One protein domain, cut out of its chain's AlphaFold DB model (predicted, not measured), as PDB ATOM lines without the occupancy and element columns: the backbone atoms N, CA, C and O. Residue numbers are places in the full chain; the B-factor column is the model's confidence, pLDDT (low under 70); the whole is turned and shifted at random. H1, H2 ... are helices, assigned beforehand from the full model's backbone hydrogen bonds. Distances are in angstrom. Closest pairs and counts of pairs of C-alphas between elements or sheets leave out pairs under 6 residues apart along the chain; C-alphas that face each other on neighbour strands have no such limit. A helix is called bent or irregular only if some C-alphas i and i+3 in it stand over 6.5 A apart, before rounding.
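What this domain is: This is residues 64 to 103, 112 to 174 and 181 to 190 of the 262 residues of the protein "VRR-NUC domain-containing protein" of Planctomycetia bacterium (UniProt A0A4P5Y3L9). The short helix H1 lies in the core, crossed by H5, with H6 packed on both of them and the pair H4 and H7, side by side and opposite ways, on another side of H1. The kinked helix H2 leads away from this body, and residues 94 to 103 and 112 to 118 stick out from it. The printed part has 113 residues with seven named helices, H1 to H7 in chain order, and no named strand; the class is all helix. It is compact, with a radius of gyration of the C-alphas of 14.2 A and spans of 42 by 35 by 26 A.

How they stand to each other: The longest helix, H2, residues 79 to 98, has a kink of 102 degrees near residue 92 and is irregular: C-alphas 80 and 83 are 7.9 A apart. With residues 79 to 82 alone it only just touches H5, residues 134 to 145, and only at their ends, with 3 pairs of C-alphas within 8 A; the closest C-alphas are those of Arg 79 and Val 143, 5.8 A apart. H5 touches H1, residues 64 to 72, at 72 degrees, only just about perpendicular, closest at the C-alphas of Ala 71 and Ile 137, 4.9 A. H1 and H5 are the hub helices, touching 3 others each. H6, residues 165 to 174, touches H1 about perpendicular at 87 degrees, with the C-alphas of Leu 68 and Phe 168 closest at 6.7 A. H5, with residues 134 to 138 alone, only just touches H6, with 3 pairs of C-alphas within 8 A, closest at Leu 134 and Asn 169, 6.8 A. H4, residues 122 to 131, touches H7, residues 181 to 187, at a shallow tilt of 31 degrees, opposite ways; the C-alphas of Lys 130 and Tyr 181 are closest, 5.7 A. H1 and H4 only just touch, only at their ends, with 3 pairs of C-alphas within 8 A, closest at Met 72 and Val 129, 4.8 A. H3, residues 113 to 119, touches no helix. The packing is mostly crossed, one of four tilted pairs being shallow. Every O i to N i+4 pair is within hydrogen-bond range in H1, H3, H4, H5, H6 and H7; in H2, 8 of 16 are.

Where its parts are: H2 is 22.5 A long, from C-alpha 79 at (265.843, 203.047, 362.133). H5 is 15.8 A, H6 14.6 A, H4 14.3 A and H1 12.3 A. H1 begins at C-alpha 64, (246.027, 198.422, 366.851), and H7 ends at C-alpha 187, (248.545, 205.438, 379.380).

The domain as a whole: The C-alphas farthest apart, of Lys 100 and Val 174, are 43.1 A apart. Residues 104 to 111 and 175 to 180 are not printed, with gaps of 18.2 A and 13.4 A between C-alphas. The link from H5 to H6, residues 146 to 164, is long. The mean pLDDT of the printed part is 74.0; residues 80 to 103, 112 to 120 and 147 to 162 are under 70.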
ATOM      1  N   LEU A  64     246.171 197.363 367.856       91.12
ATOM      2  CA  LEU A  64     246.027 198.422 366.851       91.12
ATOM      3  C   LEU A  64     246.146 199.831 367.463       91.12
ATOM      4  O   LEU A  64     246.958 200.636 367.009       91.12
ATOM      5  N   LEU A  65     245.372 200.120 368.513       93.56
ATOM      6  CA  LEU A  65     245.365 201.422 369.188       93.56
ATOM      7  C   LEU A  65     246.718 201.736 369.835       93.56
ATOM      8  O   LEU A  65     247.235 202.842 369.692       93.56
ATOM      9  N   LEU A  66     247.313 200.767 370.531       90.56
ATOM     10  CA  LEU A  66     248.596 200.967 371.200       90.56
ATOM     11  C   LEU A  66     249.725 201.185 370.190       90.56
ATOM     12  O   LEU A  66     250.579 202.041 370.406       90.56
ATOM     13  N   ASN A  67     249.720 200.471 369.062       88.44
ATOM     14  CA  ASN A  67     250.686 200.712 367.991       88.44
ATOM     15  C   ASN A  67     250.460 202.054 367.285       88.44
ATOM     16  O   ASN A  67     251.438 202.688 366.891       88.44
ATOM     17  N   LEU A  68     249.212 202.525 367.190       92.62
ATOM     18  CA  LEU A  68     248.902 203.860 366.675       92.62
ATOM     19  C   LEU A  68     249.498 204.933 367.589       92.62
ATOM     20  O   LEU A  68     250.243 205.786 367.115       92.62
ATOM     21  N   ILE A  69     249.263 204.841 368.903       92.56
ATOM     22  CA  ILE A  69     249.853 205.758 369.890       92.56
ATOM     23  C   ILE A  69     251.379 205.745 369.776       92.56
ATOM     24  O   ILE A  69     251.986 206.807 369.645       92.56
ATOM     25  N   LYS A  70     252.003 204.559 369.737       87.38
ATOM     26  CA  LYS A  70     253.459 204.421 369.567       87.38
ATOM     27  C   LYS A  70     253.953 205.112 368.291       87.38
ATOM     28  O   LYS A  70     254.933 205.847 368.342       87.38
ATOM     29  N   ALA A  71     253.263 204.932 367.164       88.31
ATOM     30  CA  ALA A  71     253.619 205.567 365.894       88.31
ATOM     31  C   ALA A  71     253.480 207.096 365.942       88.31
ATOM     32  O   ALA A  71     254.304 207.803 365.365       88.31
ATOM     33  N   MET A  72     252.468 207.605 366.645       92.25
ATOM     34  CA  MET A  72     252.202 209.038 366.815       92.25
ATOM     35  C   MET A  72     253.149 209.727 367.802       92.25
ATOM     36  O   MET A  72     253.246 210.947 367.819       92.25
ATOM     37  N   SER A  73     253.852 208.963 368.632       87.75
ATOM     38  CA  SER A  73     254.687 209.489 369.719       87.75
ATOM     39  C   SER A  73     255.991 210.137 369.256       87.75
ATOM     40  O   SER A  73     256.730 210.681 370.078       87.75
ATOM     41  N   PHE A  74     256.280 210.088 367.956       84.75
ATOM     42  CA  PHE A  74     257.504 210.605 367.357       84.75
ATOM     43  C   PHE A  74     257.166 211.494 366.169       84.75
ATOM     44  O   PHE A  74     256.344 211.139 365.332       84.75
ATOM     45  N   ASP A  75     257.855 212.619 366.063       86.81
ATOM     46  CA  ASP A  75     257.937 213.428 364.847       86.81
ATOM     47  C   ASP A  75     258.686 212.688 363.725       86.81
ATOM     48  O   ASP A  75     258.313 212.779 362.556       86.81
ATOM     49  N   TYR A  76     259.710 211.910 364.085       84.31
ATOM     50  CA  TYR A  76     260.429 211.004 363.194       84.31
ATOM     51  C   TYR A  76     261.166 209.918 363.990       84.31
ATOM     52  O   TYR A  76     261.958 210.221 364.883       84.31
ATOM     53  N   LEU A  77     260.957 208.646 363.637       77.12
ATOM     54  CA  LEU A  77     261.664 207.515 364.239       77.12
ATOM     55  C   LEU A  77     262.817 207.032 363.335       77.12
ATOM     56  O   LEU A  77     262.571 206.357 362.330       77.12
ATOM     57  N   PRO A  78     264.091 207.304 363.676       75.75
ATOM     58  CA  PRO A  78     265.214 206.760 362.923       75.75
ATOM     59  C   PRO A  78     265.336 205.248 363.140       75.75
ATOM     60  O   PRO A  78     265.161 204.731 364.243       75.75
ATOM     61  N   ARG A  79     265.717 204.517 362.085       73.56
ATOM     62  CA  ARG A  79     265.843 203.047 362.133       73.56
ATOM     63  C   ARG A  79     266.822 202.537 363.191       73.56
ATOM     64  O   ARG A  79     266.567 201.494 363.779       73.56
ATOM     65  N   SER A  80     267.914 203.262 363.441       68.94
ATOM     66  CA  SER A  80     268.907 202.928 364.479       68.94
ATOM     67  C   SER A  80     268.317 202.895 365.890       68.94
ATOM     68  O   SER A  80     268.905 202.313 366.793       68.94
ATOM     69  N   CYS A  81     267.144 203.494 366.063       65.00
ATOM     70  CA  CYS A  81     266.503 203.705 367.339       65.00
ATOM     71  C   CYS A  81     265.291 202.815 367.590       65.00
ATOM     72  O   CYS A  81     264.641 202.924 368.621       65.00
ATOM     73  N   ARG A  82     265.009 201.870 366.699       67.25
ATOM     74  CA  ARG A  82     263.853 200.981 366.821       67.25
ATOM     75  C   ARG A  82     263.759 200.288 368.192       67.25
ATOM     76  O   ARG A  82     262.708 200.342 368.819       67.25
ATOM     77  N   THR A  83     264.844 199.671 368.673       61.00
ATOM     78  CA  THR A  83     264.833 198.837 369.891       61.00
ATOM     79  C   THR A  83     264.711 199.652 371.177       61.00
ATOM     80  O   THR A  83     263.814 199.394 371.976       61.00
ATOM     81  N   GLY A  84     265.562 200.669 371.354       57.53
ATOM     82  CA  GLY A  84     265.545 201.518 372.550       57.53
ATOM     83  C   GLY A  84     264.224 202.265 372.734       57.53
ATOM     84  O   GLY A  84     263.826 202.553 373.855       57.53
ATOM     85  N   TYR A  85     263.498 202.534 371.647       59.06
ATOM     86  CA  TYR A  85     262.285 203.347 371.686       59.06
ATOM     87  C   TYR A  85     261.017 202.554 372.000       59.06
ATOM     88  O   TYR A  85     260.165 203.053 372.734       59.06
ATOM     89  N   ILE A  86     260.905 201.304 371.542       58.09
ATOM     90  CA  ILE A  86     259.809 200.422 371.975       58.09
ATOM     91  C   ILE A  86     259.907 200.172 373.482       58.09
ATOM     92  O   ILE A  86     258.892 200.166 374.176       58.09
ATOM     93  N   GLU A  87     261.131 200.013 373.992       59.44
ATOM     94  CA  GLU A  87     261.366 199.904 375.428       59.44
ATOM     95  C   GLU A  87     261.200 201.239 376.149       59.44
ATOM     96  O   GLU A  87     260.765 201.232 377.295       59.44
ATOM     97  N   SER A  88     261.448 202.380 375.491       56.31
ATOM     98  CA  SER A  88     261.350 203.704 376.119       56.31
ATOM     99  C   SER A  88     259.965 204.046 376.668       56.31
ATOM    100  O   SER A  88     259.888 204.627 377.748       56.31
ATOM    101  N   PHE A  89     258.886 203.583 376.021       60.94
ATOM    102  CA  PHE A  89     257.520 203.697 376.560       60.94
ATOM    103  C   PHE A  89     257.365 203.029 377.926       60.94
ATOM    104  O   PHE A  89     256.510 203.412 378.712       60.94
ATOM    105  N   TYR A  90     258.190 202.024 378.205       60.12
ATOM    106  CA  TYR A  90     258.214 201.296 379.464       60.12
ATOM    107  C   TYR A  90     259.431 201.681 380.324       60.12
ATOM    108  O   TYR A  90     259.491 201.303 381.491       60.12
ATOM    109  N   ALA A  91     260.402 202.426 379.786       52.12
ATOM    110  CA  ALA A  91     261.718 202.607 380.392       52.12
ATOM    111  C   ALA A  91     261.705 203.510 381.627       52.12
ATOM    112  O   ALA A  91     262.482 203.257 382.544       52.12
ATOM    113  N   GLU A  92     260.813 204.505 381.716       51.19
ATOM    114  CA  GLU A  92     260.618 205.248 382.972       51.19
ATOM    115  C   GLU A  92     260.180 204.310 384.109       51.19
ATOM    116  O   GLU A  92     260.754 204.361 385.199       51.19
ATOM    117  N   ALA A  93     259.275 203.365 383.822       46.50
ATOM    118  CA  ALA A  93     258.882 202.300 384.745       46.50
ATOM    119  C   ALA A  93     259.982 201.232 384.946       46.50
ATOM    120  O   ALA A  93     260.016 200.563 385.979       46.50
ATOM    121  N   MET A  94     260.924 201.085 384.003       41.69
ATOM    122  CA  MET A  94     262.081 200.184 384.115       41.69
ATOM    123  C   MET A  94     263.344 200.835 384.704       41.69
ATOM    124  O   MET A  94     264.327 200.119 384.907       41.69
ATOM    125  N   LYS A  95     263.354 202.129 385.067       44.84
ATOM    126  CA  LYS A  95     264.495 202.773 385.762       44.84
ATOM    127  C   LYS A  95     265.023 201.955 386.965       44.84
ATOM    128  O   LYS A  95     266.246 201.866 387.102       44.84
ATOM    129  N   PRO A  96     264.185 201.280 387.786       39.94
ATOM    130  CA  PRO A  96     264.672 200.405 388.861       39.94
ATOM    131  C   PRO A  96     265.306 199.084 388.379       39.94
ATOM    132  O   PRO A  96     266.107 198.492 389.099       39.94
ATOM    133  N   LEU A  97     264.950 198.596 387.185       36.88
ATOM    134  CA  LEU A  97     265.427 197.328 386.608       36.88
ATOM    135  C   LEU A  97     266.689 197.512 385.747       36.88
ATOM    136  O   LEU A  97     267.549 196.631 385.700       36.88
ATOM    137  N   VAL A  98     266.825 198.669 385.095       38.78
ATOM    138  CA  VAL A  98     267.916 198.988 384.157       38.78
ATOM    139  C   VAL A  98     269.200 199.417 384.879       38.78
ATOM    140  O   VAL A  98     270.286 199.310 384.312       38.78
ATOM    141  N   SER A  99     269.139 199.758 386.173       39.91
ATOM    142  CA  SER A  99     270.328 200.106 386.971       39.91
ATOM    143  C   SER A  99     271.340 198.954 387.156       39.91
ATOM    144  O   SER A  99     272.357 199.139 387.823       39.91
ATOM    145  N   LYS A 100     271.071 197.755 386.611       38.66
ATOM    146  CA  LYS A 100     271.946 196.569 386.685       38.66
ATOM    147  C   LYS A 100     272.408 196.009 385.335       38.66
ATOM    148  O   LYS A 100     273.158 195.035 385.330       38.66
ATOM    149  N   ARG A 101     272.015 196.591 384.198       38.09
ATOM    150  CA  ARG A 101     272.549 196.204 382.882       38.09
ATOM    151  C   ARG A 101     273.114 197.421 382.163       38.09
ATOM    152  O   ARG A 101     272.459 198.049 381.342       38.09
ATOM    153  N   SER A 102     274.377 197.705 382.457       40.91
ATOM    154  CA  SER A 102     275.285 198.331 381.502       40.91
ATOM    155  C   SER A 102     275.298 197.477 380.231       40.91
ATOM    156  O   SER A 102     275.785 196.349 380.296       40.91
ATOM    157  N   ASN A 103     274.661 197.946 379.152       40.03
ATOM    158  CA  ASN A 103     275.047 197.759 377.742       40.03
ATOM    159  C   ASN A 103     273.863 198.093 376.807       40.03
ATOM    160  O   ASN A 103     272.943 197.291 376.666       40.03
ATOM    161  N   HIS A 112     274.567 214.385 372.173       54.41
ATOM    162  CA  HIS A 112     273.250 215.019 372.395       54.41
ATOM    163  C   HIS A 112     272.435 214.470 373.587       54.41
ATOM    164  O   HIS A 112     271.213 214.357 373.511       54.41
ATOM    165  N   GLU A 113     273.066 214.196 374.736       58.00
ATOM    166  CA  GLU A 113     272.395 213.647 375.937       58.00
ATOM    167  C   GLU A 113     271.134 214.438 376.363       58.00
ATOM    168  O   GLU A 113     270.125 213.863 376.772       58.00
ATOM    169  N   GLN A 114     271.155 215.772 376.255       57.19
ATOM    170  CA  GLN A 114     269.990 216.618 376.559       57.19
ATOM    171  C   GLN A 114     268.851 216.461 375.546       57.19
ATOM    172  O   GLN A 114     267.679 216.515 375.923       57.19
ATOM    173  N   GLU A 115     269.176 216.267 374.271       61.25
ATOM    174  CA  GLU A 115     268.175 216.078 373.228       61.25
ATOM    175  C   GLU A 115     267.552 214.684 373.309       61.25
ATOM    176  O   GLU A 115     266.341 214.549 373.145       61.25
ATOM    177  N   GLU A 116     268.344 213.671 373.658       62.69
ATOM    178  CA  GLU A 116     267.848 212.329 373.960       62.69
ATOM    179  C   GLU A 116     266.923 212.348 375.176       62.69
ATOM    180  O   GLU A 116     265.777 211.913 375.078       62.69
ATOM    181  N   LYS A 117     267.342 212.957 376.295       64.31
ATOM    182  CA  LYS A 117     266.481 213.127 377.481       64.31
ATOM    183  C   LYS A 117     265.164 213.833 377.152       64.31
ATOM    184  O   LYS A 117     264.127 213.462 377.693       64.31
ATOM    185  N   ARG A 118     265.183 214.822 376.251       68.38
ATOM    186  CA  ARG A 118     263.967 215.500 375.780       68.38
ATOM    187  C   ARG A 118     263.045 214.543 375.021       68.38
ATOM    188  O   ARG A 118     261.847 214.543 375.303       68.38
ATOM    189  N   ARG A 119     263.584 213.735 374.099       67.62
ATOM    190  CA  ARG A 119     262.823 212.776 373.270       67.62
ATOM    191  C   ARG A 119     262.111 211.694 374.084       67.62
ATOM    192  O   ARG A 119     261.106 211.167 373.626       67.62
ATOM    193  N   TYR A 120     262.596 211.407 375.290       69.62
ATOM    194  CA  TYR A 120     261.988 210.440 376.206       69.62
ATOM    195  C   TYR A 120     261.097 211.066 377.286       69.62
ATOM    196  O   TYR A 120     260.653 210.361 378.184       69.62
ATOM    197  N   SER A 121     260.838 212.377 377.233       77.19
ATOM    198  CA  SER A 121     259.941 213.026 378.195       77.19
ATOM    199  C   SER A 121     258.467 212.844 377.826       77.19
ATOM    200  O   SER A 121     258.102 212.930 376.651       77.19
ATOM    201  N   ASP A 122     257.605 212.741 378.839       84.12
ATOM    202  CA  ASP A 122     256.142 212.726 378.686       84.12
ATOM    203  C   ASP A 122     255.636 213.892 377.831       84.12
ATOM    204  O   ASP A 122     254.773 213.733 376.972       84.12
ATOM    205  N   SER A 123     256.217 215.081 378.021       86.56
ATOM    206  CA  SER A 123     255.842 216.274 377.260       86.56
ATOM    207  C   SER A 123     256.138 216.141 375.765       86.56
ATOM    208  O   SER A 123     255.346 216.594 374.943       86.56
ATOM    209  N   TYR A 124     257.252 215.503 375.396       85.50
ATOM    210  CA  TYR A 124     257.601 215.259 373.999       85.50
ATOM    211  C   TYR A 124     256.647 214.248 373.374       85.50
ATOM    212  O   TYR A 124     256.057 214.526 372.331       85.50
ATOM    213  N   PHE A 125     256.440 213.128 374.066       87.62
ATOM    214  CA  PHE A 125     255.487 212.091 373.685       87.62
ATOM    215  C   PHE A 125     254.094 212.682 373.427       87.62
ATOM    216  O   PHE A 125     253.539 212.540 372.338       87.62
ATOM    217  N   LEU A 126     253.552 213.417 374.401       91.56
ATOM    218  CA  LEU A 126     252.205 213.973 374.335       91.56
ATOM    219  C   LEU A 126     252.061 215.061 373.271       91.56
ATOM    220  O   LEU A 126     251.023 215.130 372.611       91.56
ATOM    221  N   ASN A 127     253.084 215.895 373.079       93.38
ATOM    222  CA  ASN A 127     253.070 216.897 372.016       93.38
ATOM    223  C   ASN A 127     253.037 216.239 370.636       93.38
ATOM    224  O   ASN A 127     252.219 216.642 369.811       93.38
ATOM    225  N   ASN A 128     253.841 215.195 370.417       93.19
ATOM    226  CA  ASN A 128     253.842 214.467 369.152       93.19
ATOM    227  C   ASN A 128     252.498 213.781 368.905       93.19
ATOM    228  O   ASN A 128     251.923 213.969 367.840       93.19
ATOM    229  N   VAL A 129     251.928 213.095 369.905       94.56
ATOM    230  CA  VAL A 129     250.595 212.477 369.768       94.56
ATOM    231  C   VAL A 129     249.534 213.517 369.404       94.56
ATOM    232  O   VAL A 129     248.658 213.268 368.581       94.56
ATOM    233  N   LYS A 130     249.615 214.715 369.982       95.50
ATOM    234  CA  LYS A 130     248.656 215.786 369.708       95.50
ATOM    235  C   LYS A 130     248.767 216.347 368.284       95.50
ATOM    236  O   LYS A 130     247.754 216.790 367.740       95.50
ATOM    237  N   SER A 131     249.967 216.362 367.701       95.56
ATOM    238  CA  SER A 131     250.245 216.986 366.399       95.56
ATOM    239  C   SER A 131     250.518 216.009 365.255       95.56
ATOM    240  O   SER A 131     250.710 216.468 364.133       95.56
ATOM    241  N   ALA A 132     250.581 214.704 365.518       95.25
ATOM    242  CA  ALA A 132     250.884 213.703 364.504       95.25
ATOM    243  C   ALA A 132     249.854 213.719 363.368       95.25
ATOM    244  O   ALA A 132     248.678 214.023 363.575       95.25
ATOM    245  N   ASP A 133     250.322 213.352 362.178       95.19
ATOM    246  CA  ASP A 133     249.509 213.119 360.993       95.19
ATOM    247  C   ASP A 133     249.763 211.712 360.429       95.19
ATOM    248  O   ASP A 133     250.689 211.001 360.830       95.19
ATOM    249  N   LEU A 134     248.938 211.306 359.464       92.62
ATOM    250  CA  LEU A 134     249.019 209.983 358.844       92.62
ATOM    251  C   LEU A 134     250.363 209.696 358.159       92.62
ATOM    252  O   LEU A 134     250.768 208.536 358.092       92.62
ATOM    253  N   SER A 135     251.058 210.717 357.650       92.75
ATOM    254  CA  SER A 135     252.353 210.548 356.985       92.75
ATOM    255  C   SER A 135     253.430 210.153 357.993       92.75
ATOM    256  O   SER A 135     254.171 209.186 357.778       92.75
ATOM    257  N   ILE A 136     253.479 210.855 359.126       91.69
ATOM    258  CA  ILE A 136     254.394 210.550 360.231       91.69
ATOM    259  C   ILE A 136     254.067 209.179 360.830       91.69
ATOM    260  O   ILE A 136     254.965 208.351 360.992       91.69
ATOM    261  N   ILE A 137     252.780 208.893 361.067       91.19
ATOM    262  CA  ILE A 137     252.316 207.606 361.609       91.19
ATOM    263  C   ILE A 137     252.807 206.444 360.745       91.19
ATOM    264  O   ILE A 137     253.439 205.522 361.259       91.19
ATOM    265  N   LYS A 138     252.573 206.497 359.429       88.44
ATOM    266  CA  LYS A 138     252.999 205.436 358.503       88.44
ATOM    267  C   LYS A 138     254.513 205.296 358.467       88.44
ATOM    268  O   LYS A 138     255.027 204.181 358.528       88.44
ATOM    269  N   THR A 139     255.237 206.412 358.423       87.81
ATOM    270  CA  THR A 139     256.706 206.404 358.407       87.81
ATOM    271  C   THR A 139     257.267 205.718 359.651       87.81
ATOM    272  O   THR A 139     258.099 204.812 359.541       87.81
ATOM    273  N   ASN A 140     256.766 206.083 360.831       86.69
ATOM    274  CA  ASN A 140     257.202 205.499 362.094       86.69
ATOM    275  C   ASN A 140     256.768 204.036 362.213       86.69
ATOM    276  O   ASN A 140     257.573 203.192 362.609       86.69
ATOM    277  N   TYR A 141     255.538 203.702 361.810       84.12
ATOM    278  CA  TYR A 141     255.051 202.325 361.819       84.12
ATOM    279  C   TYR A 141     255.880 201.406 360.919       84.12
ATOM    280  O   TYR A 141     256.234 200.308 361.337       84.12
ATOM    281  N   MET A 142     256.293 201.859 359.735       81.94
ATOM    282  CA  MET A 142     257.164 201.072 358.858       81.94
ATOM    283  C   MET A 142     258.517 200.756 359.504       81.94
ATOM    284  O   MET A 142     259.033 199.648 359.361       81.94
ATOM    285  N   VAL A 143     259.096 201.708 360.240       80.62
ATOM    286  CA  VAL A 143     260.340 201.485 360.998       80.62
ATOM    287  C   VAL A 143     260.115 200.502 362.148       80.62
ATOM    288  O   VAL A 143     260.958 199.652 362.425       80.62
ATOM    289  N   MET A 144     258.964 200.601 362.802       77.50
ATOM    290  CA  MET A 144     258.551 199.748 363.907       77.50
ATOM    291  C   MET A 144     258.294 198.292 363.476       77.50
ATOM    292  O   MET A 144     258.866 197.368 364.063       77.50
ATOM    293  N   ALA A 145     257.504 198.082 362.424       75.06
ATOM    294  CA  ALA A 145     257.019 196.775 361.988       75.06
ATOM    295  C   ALA A 145     258.053 195.952 361.200       75.06
ATOM    296  O   ALA A 145     258.084 194.730 361.340       75.06
ATOM    297  N   TYR A 146     258.934 196.587 360.415       71.94
ATOM    298  CA  TYR A 146     259.821 195.875 359.486       71.94
ATOM    299  C   TYR A 146     261.300 195.907 359.931       71.94
ATOM    300  O   TYR A 146     261.986 196.904 359.686       71.94
ATOM    301  N   PRO A 147     261.827 194.829 360.562       63.16
ATOM    302  CA  PRO A 147     263.261 194.699 360.852       63.16
ATOM    303  C   PRO A 147     264.118 194.733 359.585       63.16
ATOM    304  O   PRO A 147     263.656 194.380 358.497       63.16
ATOM    305  N   ARG A 148     265.413 195.055 359.725       60.69
ATOM    306  CA  ARG A 148     266.381 194.697 358.673       60.69
ATOM    307  C   ARG A 148     266.468 193.178 358.530       60.69
ATOM    308  O   ARG A 148     266.233 192.432 359.479       60.69
ATOM    309  N   LEU A 149     266.880 192.718 357.349       51.41
ATOM    310  CA  LEU A 149     267.225 191.313 357.128       51.41
ATOM    311  C   LEU A 149     268.272 190.882 358.179       51.41
ATOM    312  O   LEU A 149     269.375 191.424 358.198       51.41
ATOM    313  N   GLY A 150     267.912 189.948 359.065       53.72
ATOM    314  CA  GLY A 150     268.779 189.463 360.150       53.72
ATOM    315  C   GLY A 150     268.570 190.107 361.530       53.72
ATOM    316  O   GLY A 150     269.167 189.637 362.494       53.72
ATOM    317  N   GLU A 151     267.716 191.127 361.669       59.81
ATOM    318  CA  GLU A 151     267.313 191.662 362.979       59.81
ATOM    319  C   GLU A 151     266.123 190.875 363.550       59.81
ATOM    320  O   GLU A 151     265.173 190.553 362.833       59.81
ATOM    321  N   GLN A 152     266.147 190.576 364.853       52.56
ATOM    322  CA  GLN A 152     265.016 189.914 365.510       52.56
ATOM    323  C   GLN A 152     263.785 190.835 365.543       52.56
ATOM    324  O   GLN A 152     263.885 192.043 365.778       52.56
ATOM    325  N   VAL A 153     262.603 190.255 365.326       53.31
ATOM    326  CA  VAL A 153     261.328 190.913 365.633       53.31
ATOM    327  C   VAL A 153     261.253 191.048 367.152       53.31
ATOM    328  O   VAL A 153     261.317 190.056 367.873       53.31
ATOM    329  N   ILE A 154     261.169 192.280 367.645       50.62
ATOM    330  CA  ILE A 154     261.131 192.546 369.083       50.62
ATOM    331  C   ILE A 154     259.726 192.206 369.585       50.62
ATOM    332  O   ILE A 154     258.748 192.791 369.128       50.62
ATOM    333  N   ALA A 155     259.641 191.297 370.559       42.16
ATOM    334  CA  ALA A 155     258.398 190.811 371.173       42.16
ATOM    335  C   ALA A 155     257.543 191.893 371.872       42.16
ATOM    336  O   ALA A 155     256.454 191.602 372.344       42.16
ATOM    337  N   ALA A 156     258.032 193.134 371.973       45.47
ATOM    338  CA  ALA A 156     257.305 194.273 372.545       45.47
ATOM    339  C   ALA A 156     256.327 194.939 371.553       45.47
ATOM    340  O   ALA A 156     255.592 195.875 371.893       45.47
ATOM    341  N   PHE A 157     256.320 194.441 370.322       50.84
ATOM    342  CA  PHE A 157     255.181 194.525 369.439       50.84
ATOM    343  C   PHE A 157     254.252 193.357 369.752       50.84
ATOM    344  O   PHE A 157     254.518 192.231 369.337       50.84
ATOM    345  N   ASP A 158     253.152 193.635 370.450       50.72
ATOM    346  CA  ASP A 158     251.973 192.767 370.445       50.72
ATOM    347  C   ASP A 158     251.387 192.795 369.019       50.72
ATOM    348  O   ASP A 158     250.375 193.436 368.747       50.72
ATOM    349  N   LEU A 159     252.087 192.168 368.069       53.22
ATOM    350  CA  LEU A 159     251.674 191.988 366.676       53.22
ATOM    351  C   LEU A 159     251.315 190.514 366.422       53.22
ATOM    352  O   LEU A 159     251.943 189.875 365.575       53.22
ATOM    353  N   PRO A 160     250.330 189.922 367.128       49.66
ATOM    354  CA  PRO A 160     249.849 188.593 366.771       49.66
ATOM    355  C   PRO A 160     249.107 188.594 365.421       49.66
ATOM    356  O   PRO A 160     248.949 187.536 364.820       49.66
ATOM    357  N   HIS A 161     248.716 189.768 364.906       62.28
ATOM    358  CA  HIS A 161     247.994 189.923 363.646       62.28
ATOM    359  C   HIS A 161     248.593 191.059 362.798       62.28
ATOM    360  O   HIS A 161     249.029 192.072 363.353       62.28
ATOM    361  N   PRO A 162     248.655 190.906 361.460       68.75
ATOM    362  CA  PRO A 162     249.152 191.956 360.583       68.75
ATOM    363  C   PRO A 162     248.218 193.171 360.643       68.75
ATOM    364  O   PRO A 162     247.052 193.086 360.266       68.75
ATOM    365  N   ILE A 163     248.742 194.307 361.103       80.88
ATOM    366  CA  ILE A 163     248.047 195.591 361.007       80.88
ATOM    367  C   ILE A 163     248.309 196.166 359.615       80.88
ATOM    368  O   ILE A 163     249.459 196.411 359.243       80.88
ATOM    369  N   GLU A 164     247.233 196.378 358.864       85.69
ATOM    370  CA  GLU A 164     247.266 196.943 357.516       85.69
ATOM    371  C   GLU A 164     247.122 198.474 357.539       85.69
ATOM    372  O   GLU A 164     246.473 199.044 358.418       85.69
ATOM    373  N   ASP A 165     247.669 199.152 356.524       85.50
ATOM    374  CA  ASP A 165     247.676 200.621 356.416       85.50
ATOM    375  C   ASP A 165     246.289 201.265 356.557       85.50
ATOM    376  O   ASP A 165     246.153 202.337 357.155       85.50
ATOM    377  N   TRP A 166     245.253 200.630 356.001       91.19
ATOM    378  CA  TRP A 166     243.889 201.156 356.065       91.19
ATOM    379  C   TRP A 166     243.341 201.162 357.497       91.19
ATOM    380  O   TRP A 166     242.549 202.037 357.830       91.19
ATOM    381  N   MET A 167     243.785 200.239 358.359       92.62
ATOM    382  CA  MET A 167     243.321 200.154 359.745       92.62
ATOM    383  C   MET A 167     243.798 201.358 360.553       92.62
ATOM    384  O   MET A 167     243.018 201.931 361.310       92.62
ATOM    385  N   PHE A 168     245.055 201.779 360.363       90.44
ATOM    386  CA  PHE A 168     245.547 203.016 360.969       90.44
ATOM    387  C   PHE A 168     244.827 204.232 360.422       90.44
ATOM    388  O   PHE A 168     244.455 205.097 361.206       90.44
ATOM    389  N   ASN A 169     244.633 204.291 359.102       93.94
ATOM    390  CA  ASN A 169     243.969 205.421 358.469       93.94
ATOM    391  C   ASN A 169     242.572 205.645 359.049       93.94
ATOM    392  O   ASN A 169     242.271 206.722 359.547       93.94
ATOM    393  N   GLU A 170     241.748 204.600 359.043       96.69
ATOM    394  CA  GLU A 170     240.358 204.704 359.477       96.69
ATOM    395  C   GLU A 170     240.229 204.864 360.997       96.69
ATOM    396  O   GLU A 170     239.436 205.686 361.452       96.69
ATOM    397  N   LEU A 171     241.031 204.149 361.805       96.31
ATOM    398  CA  LEU A 171     241.018 204.354 363.258       96.31
ATOM    399  C   LEU A 171     241.444 205.782 363.619       96.31
ATOM    400  O   LEU A 171     240.832 206.401 364.489       96.31
ATOM    401  N   TYR A 172     242.477 206.308 362.959       96.44
ATOM    402  CA  TYR A 172     242.937 207.679 363.158       96.44
ATOM    403  C   TYR A 172     241.866 208.699 362.757       96.44
ATOM    404  O   TYR A 172     241.627 209.643 363.504       96.44
ATOM    405  N   GLU A 173     241.191 208.496 361.624       96.31
ATOM    406  CA  GLU A 173     240.094 209.359 361.172       96.31
ATOM    407  C   GLU A 173     238.922 209.374 362.163       96.31
ATOM    408  O   GLU A 173     238.386 210.440 362.460       96.31
ATOM    409  N   VAL A 174     238.541 208.213 362.706       97.38
ATOM    410  CA  VAL A 174     237.407 208.092 363.636       97.38
ATOM    411  C   VAL A 174     237.753 208.596 365.040       97.38
ATOM    412  O   VAL A 174     236.942 209.276 365.665       97.38
ATOM    413  N   TYR A 181     245.185 211.421 372.133       97.38
ATOM    414  CA  TYR A 181     245.931 212.176 373.142       97.38
ATOM    415  C   TYR A 181     245.432 211.917 374.564       97.38
ATOM    416  O   TYR A 181     246.246 211.748 375.469       97.38
ATOM    417  N   GLN A 182     244.116 211.876 374.787       97.94
ATOM    418  CA  GLN A 182     243.553 211.597 376.112       97.94
ATOM    419  C   GLN A 182     243.902 210.182 376.582       97.94
ATOM    420  O   GLN A 182     244.349 209.999 377.715       97.94
ATOM    421  N   ILE A 183     243.771 209.194 375.692       97.25
ATOM    422  CA  ILE A 183     244.166 207.812 375.977       97.25
ATOM    423  C   ILE A 183     245.667 207.742 376.271       97.25
ATOM    424  O   ILE A 183     246.070 207.154 377.269       97.25
ATOM    425  N   ALA A 184     246.492 208.374 375.437       94.94
ATOM    426  CA  ALA A 184     247.940 208.402 375.586       94.94
ATOM    427  C   ALA A 184     248.374 209.075 376.901       94.94
ATOM    428  O   ALA A 184     249.246 208.554 377.589       94.94
ATOM    429  N   SER A 185     247.717 210.174 377.287       94.81
ATOM    430  CA  SER A 185     247.955 210.880 378.557       94.81
ATOM    431  C   SER A 185     247.680 209.994 379.764       94.81
ATOM    432  O   SER A 185     248.469 209.988 380.700       94.81
ATOM    433  N   LYS A 186     246.602 209.203 379.724       95.06
ATOM    434  CA  LYS A 186     246.310 208.234 380.784       95.06
ATOM    435  C   LYS A 186     247.283 207.052 380.758       95.06
ATOM    436  O   LYS A 186     247.708 206.576 381.804       95.06
ATOM    437  N   PHE A 187     247.656 206.586 379.567       92.06
ATOM    438  CA  PHE A 187     248.545 205.438 379.380       92.06
ATOM    439  C   PHE A 187     249.933 205.653 379.992       92.06
ATOM    440  O   PHE A 187     250.462 204.734 380.613       92.06
ATOM    441  N   ILE A 188     250.509 206.850 379.857       88.50
ATOM    442  CA  ILE A 188     251.851 207.143 380.387       88.50
ATOM    443  C   ILE A 188     251.915 207.232 381.918       88.50
ATOM    444  O   ILE A 188     253.010 207.186 382.467       88.50
ATOM    445  N   GLU A 189     250.777 207.301 382.621       89.88
ATOM    446  CA  GLU A 189     250.763 207.268 384.092       89.88
ATOM    447  C   GLU A 189     251.265 205.919 384.643       89.88
ATOM    448  O   GLU A 189     251.904 205.882 385.692       89.88
ATOM    449  N   ASP A 190     250.985 204.813 383.940       88.50
ATOM    450  CA  ASP A 190     251.472 203.468 384.279       88.50
ATOM    451  C   ASP A 190     251.516 202.561 383.027       88.50
ATOM    452  O   ASP A 190     250.684 201.661 382.845       88.50
TER     453      ASP A 190